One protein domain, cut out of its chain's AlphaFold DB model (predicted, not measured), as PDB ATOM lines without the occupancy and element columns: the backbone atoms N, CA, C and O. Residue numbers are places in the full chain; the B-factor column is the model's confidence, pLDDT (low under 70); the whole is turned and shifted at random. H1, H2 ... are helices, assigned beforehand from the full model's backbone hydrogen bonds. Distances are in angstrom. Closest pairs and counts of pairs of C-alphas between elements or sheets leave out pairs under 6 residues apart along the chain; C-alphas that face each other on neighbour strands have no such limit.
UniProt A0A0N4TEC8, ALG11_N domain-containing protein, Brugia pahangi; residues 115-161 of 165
ATOM      1  N   ILE A 115     -29.152 -28.884  95.073       93.38
ATOM      2  CA  ILE A 115     -27.817 -29.443  95.295       93.38
ATOM      3  C   ILE A 115     -27.722 -29.956  96.733       93.38
ATOM      4  O   ILE A 115     -27.754 -29.185  97.690       93.38
ATOM      5  N   ASN A 116     -27.510 -31.263  96.888       92.94
ATOM      6  CA  ASN A 116     -27.174 -31.854  98.182       92.94
ATOM      7  C   ASN A 116     -25.748 -31.453  98.587       92.94
ATOM      8  O   ASN A 116     -24.765 -32.023  98.101       92.94
ATOM      9  N   SER A 117     -25.633 -30.463  99.473       89.69
ATOM     10  CA  SER A 117     -24.344 -29.984  99.974       89.69
ATOM     11  C   SER A 117     -23.626 -31.058 100.797       89.69
ATOM     12  O   SER A 117     -24.180 -31.616 101.741       89.69
ATOM     13  N   LYS A 118     -22.356 -31.316 100.465       93.44
ATOM     14  CA  LYS A 118     -21.451 -32.189 101.238       93.44
ATOM     15  C   LYS A 118     -20.484 -31.401 102.128       93.44
ATOM     16  O   LYS A 118     -19.618 -32.008 102.751       93.44
ATOM     17  N   ALA A 119     -20.612 -30.072 102.182       92.44
ATOM     18  CA  ALA A 119     -19.647 -29.194 102.845       92.44
ATOM     19  C   ALA A 119     -19.456 -29.542 104.332       92.44
ATOM     20  O   ALA A 119     -18.324 -29.704 104.776       92.44
ATOM     21  N   GLU A 120     -20.548 -29.764 105.069       93.38
ATOM     22  CA  GLU A 120     -20.505 -30.146 106.491       93.38
ATOM     23  C   GLU A 120     -19.800 -31.488 106.725       93.38
ATOM     24  O   GLU A 120     -19.007 -31.630 107.654       93.38
ATOM     25  N   LYS A 121     -20.057 -32.472 105.852       94.88
ATOM     26  CA  LYS A 121     -19.414 -33.788 105.928       94.88
ATOM     27  C   LYS A 121     -17.906 -33.668 105.699       94.88
ATOM     28  O   LYS A 121     -17.124 -34.168 106.501       94.88
ATOM     29  N   LEU A 122     -17.506 -32.950 104.647       94.81
ATOM     30  CA  LEU A 122     -16.100 -32.700 104.316       94.81
ATOM     31  C   LEU A 122     -15.373 -31.935 105.434       94.81
ATOM     32  O   LEU A 122     -14.223 -32.245 105.751       94.81
ATOM     33  N   LEU A 123     -16.041 -30.975 106.074       94.31
ATOM     34  CA  LEU A 123     -15.466 -30.230 107.189       94.31
ATOM     35  C   LEU A 123     -15.257 -31.113 108.427       94.31
ATOM     36  O   LEU A 123     -14.196 -31.053 109.042       94.31
ATOM     37  N   ARG A 124     -16.244 -31.938 108.799       94.00
ATOM     38  CA  ARG A 124     -16.166 -32.779 110.006       94.00
ATOM     39  C   ARG A 124     -15.225 -33.969 109.846       94.00
ATOM     40  O   ARG A 124     -14.428 -34.227 110.743       94.00
ATOM     41  N   GLU A 125     -15.329 -34.693 108.735       94.94
ATOM     42  CA  GLU A 125     -14.614 -35.959 108.531       94.94
ATOM     43  C   GLU A 125     -13.214 -35.749 107.943       94.94
ATOM     44  O   GLU A 125     -12.261 -36.405 108.355       94.94
ATOM     45  N   GLU A 126     -13.061 -34.807 107.006       94.50
ATOM     46  CA  GLU A 126     -11.797 -34.585 106.290       94.50
ATOM     47  C   GLU A 126     -11.049 -33.325 106.746       94.50
ATOM     48  O   GLU A 126      -9.938 -33.074 106.266       94.50
ATOM     49  N   ARG A 127     -11.638 -32.527 107.653       92.75
ATOM     50  CA  ARG A 127     -11.155 -31.184 108.035       92.75
ATOM     51  C   ARG A 127     -10.917 -30.292 106.817       92.75
ATOM     52  O   ARG A 127      -9.995 -29.478 106.819       92.75
ATOM     53  N   ARG A 128     -11.725 -30.464 105.766       93.56
ATOM     54  CA  ARG A 128     -11.536 -29.806 104.473       93.56
ATOM     55  C   ARG A 128     -12.373 -28.536 104.367       93.56
ATOM     56  O   ARG A 128     -13.592 -28.581 104.521       93.56
ATOM     57  N   VAL A 129     -11.729 -27.422 104.036       92.25
ATOM     58  CA  VAL A 129     -12.352 -26.113 103.826       92.25
ATOM     59  C   VAL A 129     -12.122 -25.679 102.385       92.25
ATOM     60  O   VAL A 129     -11.006 -25.386 101.966       92.25
ATOM     61  N   GLN A 130     -13.200 -25.597 101.605       91.12
ATOM     62  CA  GLN A 130     -13.138 -25.085 100.239       91.12
ATOM     63  C   GLN A 130     -13.631 -23.642 100.202       91.12
ATOM     64  O   GLN A 130     -14.784 -23.363 100.519       91.12
ATOM     65  N   MET A 131     -12.754 -22.733  99.783       91.19
ATOM     66  CA  MET A 131     -13.095 -21.332  99.556       91.19
ATOM     67  C   MET A 131     -13.143 -21.078  98.055       91.19
ATOM     68  O   MET A 131     -12.207 -21.417  97.333       91.19
ATOM     69  N   LEU A 132     -14.236 -20.481  97.590       91.69
ATOM     70  CA  LEU A 132     -14.437 -20.149  96.189       91.69
ATOM     71  C   LEU A 132     -14.729 -18.654  96.073       91.69
ATOM     72  O   LEU A 132     -15.706 -18.164  96.633       91.69
ATOM     73  N   SER A 133     -13.881 -17.941  95.334       94.12
ATOM     74  CA  SER A 133     -14.104 -16.541  94.980       94.12
ATOM     75  C   SER A 133     -14.509 -16.448  93.515       94.12
ATOM     76  O   SER A 133     -13.762 -16.880  92.637       94.12
ATOM     77  N   ILE A 134     -15.706 -15.920  93.254       93.38
ATOM     78  CA  ILE A 134     -16.257 -15.755  91.905       93.38
ATOM     79  C   ILE A 134     -16.537 -14.275  91.680       93.38
ATOM     80  O   ILE A 134     -17.344 -13.664  92.381       93.38
ATOM     81  N   GLY A 135     -15.903 -13.699  90.664       93.00
ATOM     82  CA  GLY A 135     -16.105 -12.309  90.289       93.00
ATOM     83  C   GLY A 135     -15.423 -11.971  88.972       93.00
ATOM     84  O   GLY A 135     -14.505 -12.654  88.529       93.00
ATOM     85  N   GLN A 136     -15.880 -10.898  88.328       94.00
ATOM     86  CA  GLN A 136     -15.156 -10.324  87.195       94.00
ATOM     87  C   GLN A 136     -13.857  -9.688  87.687       94.00
ATOM     88  O   GLN A 136     -13.873  -8.987  88.700       94.00
ATOM     89  N   ILE A 137     -12.761  -9.863  86.945       92.69
ATOM     90  CA  ILE A 137     -11.475  -9.236  87.266       92.69
ATOM     91  C   ILE A 137     -11.582  -7.729  87.039       92.69
ATOM     92  O   ILE A 137     -11.472  -7.239  85.917       92.69
ATOM     93  N   ARG A 138     -11.839  -7.001  88.125       90.62
ATOM     94  CA  ARG A 138     -11.941  -5.544  88.143       90.62
ATOM     95  C   ARG A 138     -11.267  -4.968  89.391       90.62
ATOM     96  O   ARG A 138     -11.276  -5.647  90.424       90.62
ATOM     97  N   PRO A 139     -10.698  -3.749  89.325       90.31
ATOM     98  CA  PRO A 139      -9.997  -3.132  90.452       90.31
ATOM     99  C   PRO A 139     -10.836  -3.056  91.732       90.31
ATOM    100  O   PRO A 139     -10.353  -3.405  92.801       90.31
ATOM    101  N   GLU A 140     -12.113  -2.688  91.623       86.44
ATOM    102  CA  GLU A 140     -13.025  -2.530  92.760       86.44
ATOM    103  C   GLU A 140     -13.362  -3.843  93.486       86.44
ATOM    104  O   GLU A 140     -13.892  -3.818  94.592       86.44
ATOM    105  N   LYS A 141     -13.078  -5.001  92.876       91.19
ATOM    106  CA  LYS A 141     -13.271  -6.320  93.502       91.19
ATOM    107  C   LYS A 141     -12.073  -6.769  94.343       91.19
ATOM    108  O   LYS A 141     -12.179  -7.783  95.027       91.19
ATOM    109  N   ASP A 142     -10.955  -6.044  94.252       93.50
ATOM    110  CA  ASP A 142      -9.716  -6.226  95.018       93.50
ATOM    111  C   ASP A 142      -9.333  -7.697  95.276       93.50
ATOM    112  O   ASP A 142      -9.159  -8.160  96.405       93.50
ATOM    113  N   HIS A 143      -9.192  -8.469  94.193       95.19
ATOM    114  CA  HIS A 143      -8.776  -9.876  94.267       95.19
ATOM    115  C   HIS A 143      -7.404 -10.041  94.941       95.19
ATOM    116  O   HIS A 143      -7.124 -11.081  95.535       95.19
ATOM    117  N   ARG A 144      -6.550  -9.007  94.890       94.69
ATOM    118  CA  ARG A 144      -5.245  -9.012  95.557       94.69
ATOM    119  C   ARG A 144      -5.408  -9.099  97.071       94.69
ATOM    120  O   ARG A 144      -4.740  -9.927  97.684       94.69
ATOM    121  N   LEU A 145      -6.305  -8.305  97.660       95.75
ATOM    122  CA  LEU A 145      -6.593  -8.374  99.093       95.75
ATOM    123  C   LEU A 145      -7.045  -9.775  99.516       95.75
ATOM    124  O   LEU A 145      -6.600 -10.269 100.548       95.75
ATOM    125  N   GLN A 146      -7.860 -10.446  98.699       95.50
ATOM    126  CA  GLN A 146      -8.311 -11.813  98.978       95.50
ATOM    127  C   GLN A 146      -7.132 -12.800  99.042       95.50
ATOM    128  O   GLN A 146      -7.053 -13.614  99.958       95.50
ATOM    129  N   ILE A 147      -6.173 -12.695  98.118       95.25
ATOM    130  CA  ILE A 147      -4.958 -13.527  98.122       95.25
ATOM    131  C   ILE A 147      -4.081 -13.203  99.339       95.25
ATOM    132  O   ILE A 147      -3.596 -14.118 100.005       95.25
ATOM    133  N   CYS A 148      -3.891 -11.920  99.660       97.19
ATOM    134  CA  CYS A 148      -3.146 -11.498 100.847       97.19
ATOM    135  C   CYS A 148      -3.782 -12.035 102.136       97.19
ATOM    136  O   CYS A 148      -3.072 -12.533 103.008       97.19
ATOM    137  N   PHE A 149      -5.112 -11.995 102.229       96.38
ATOM    138  CA  PHE A 149      -5.866 -12.584 103.330       96.38
ATOM    139  C   PHE A 149      -5.612 -14.092 103.443       96.38
ATOM    140  O   PHE A 149      -5.281 -14.568 104.526       96.38
ATOM    141  N   LEU A 150      -5.688 -14.842 102.339       94.88
ATOM    142  CA  LEU A 150      -5.423 -16.287 102.343       94.88
ATOM    143  C   LEU A 150      -3.976 -16.613 102.738       94.88
ATOM    144  O   LEU A 150      -3.732 -17.578 103.465       94.88
ATOM    145  N   ALA A 151      -3.014 -15.801 102.299       95.88
ATOM    146  CA  ALA A 151      -1.617 -15.951 102.684       95.88
ATOM    147  C   ALA A 151      -1.417 -15.745 104.195       95.88
ATOM    148  O   ALA A 151      -0.697 -16.516 104.831       95.88
ATOM    149  N   GLU A 152      -2.070 -14.738 104.778       96.44
ATOM    150  CA  GLU A 152      -2.008 -14.472 106.217       96.44
ATOM    151  C   GLU A 152      -2.744 -15.542 107.033       96.44
ATOM    152  O   GLU A 152      -2.221 -16.035 108.033       96.44
ATOM    153  N   LEU A 153      -3.915 -15.978 106.564       94.56
ATOM    154  CA  LEU A 153      -4.662 -17.079 107.162       94.56
ATOM    155  C   LEU A 153      -3.809 -18.351 107.228       94.56
ATOM    156  O   LEU A 153      -3.715 -18.975 108.283       94.56
ATOM    157  N   LYS A 154      -3.110 -18.698 106.138       92.88
ATOM    158  CA  LYS A 154      -2.207 -19.856 106.097       92.88
ATOM    159  C   LYS A 154      -1.109 -19.771 107.161       92.88
ATOM    160  O   LYS A 154      -0.831 -20.769 107.822       92.88
ATOM    161  N   LYS A 155      -0.492 -18.598 107.357       95.31
ATOM    162  CA  LYS A 155       0.536 -18.405 108.397       95.31
ATOM    163  C   LYS A 155      -0.022 -18.643 109.798       95.31
ATOM    164  O   LYS A 155       0.635 -19.298 110.604       95.31
ATOM    165  N   ARG A 156      -1.226 -18.137 110.085       95.12
ATOM    166  CA  ARG A 156      -1.887 -18.333 111.384       95.12
ATOM    167  C   ARG A 156      -2.215 -19.797 111.649       95.12
ATOM    168  O   ARG A 156      -1.886 -20.290 112.719       95.12
ATOM    169  N   LEU A 157      -2.761 -20.502 110.657       93.31
ATOM    170  CA  LEU A 157      -3.062 -21.932 110.778       93.31
ATOM    171  C   LEU A 157      -1.808 -22.762 111.089       93.31
ATOM    172  O   LEU A 157      -1.853 -23.630 111.957       93.31
ATOM    173  N   LEU A 158      -0.680 -22.458 110.438       93.38
ATOM    174  CA  LEU A 158       0.602 -23.110 110.725       93.38
ATOM    175  C   LEU A 158       1.112 -22.787 112.134       93.38
ATOM    176  O   LEU A 158       1.582 -23.680 112.832       93.38
ATOM    177  N   LYS A 159       0.997 -21.526 112.571       95.38
ATOM    178  CA  LYS A 159       1.419 -21.091 113.911       95.38
ATOM    179  C   LYS A 159       0.617 -21.772 115.025       95.38
ATOM    180  O   LYS A 159       1.185 -22.116 116.055       95.38
ATOM    181  N   GLU A 160      -0.682 -21.958 114.821       95.38
ATOM    182  CA  GLU A 160      -1.591 -22.603 115.779       95.38
ATOM    183  C   GLU A 160      -1.640 -24.134 115.623       95.38
ATOM    184  O   GLU A 160      -2.382 -24.806 116.334       95.38
ATOM    185  N   ASN A 161      -0.840 -24.696 114.708       91.94
ATOM    186  CA  ASN A 161      -0.774 -26.125 114.400       91.94
ATOM    187  C   ASN A 161      -2.144 -26.741 114.032       91.94
ATOM    188  O   ASN A 161      -2.453 -27.893 114.347       91.94
TER     189      ASN A 161
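AT A GLANCE: This is residues 115 to 161 of the 165 residues of the protein "ALG11_N domain-containing protein" of Brugia pahangi (UniProt A0A0N4TEC8). The domain is a flat, open V made of one long helix, H2, and a long link, with the short helix H1 at the far end of the link arm. Residues 127 to 135 run away from H1, the chain turns at residues 136 to 142, which stick out as the corner, and H2 folds back as the other arm, apart from H1. The printed part has 47 residues with two named helices, H1 then H2, and no named strand; its class is all helix. It is only just loose, close to extended, with a radius of gyration of the C-alphas of 14.1 A, and spans 38 by 35 by 8 A.

IN THESE COORDINATES: The printed part begins at Ile 115, with its C-alpha at (-27.817, -29.443, 95.295). H1 holds residues 119 to 126, beginning at C-alpha 119 at (-19.647, -29.194, 102.845), and is 10.1 A long from first to last C-alpha. H2 holds residues 143 to 159, is 24.8 A long from first to last C-alpha, and ends at C-alpha 159 at (1.419, -21.091, 113.911).

HOW THE PARTS SIT: H1 and H2 are apart, with no C-alpha of the one within 8 A of the other. A long link of 16 residues, 127 to 142, joins them. Residues 136 to 142 stand free, and so do residues 151 to 161, of which 151 to 159 belong to H2. In H1 and H2 every O i to N i+4 pair is within hydrogen-bond range.

THE WHOLE: The two C-alphas farthest apart are those of Glu 125 and Pro 139, at 37.8 A. The printed part has no cut. The mean pLDDT of the printed part is 93.6, and no printed residue is under 70.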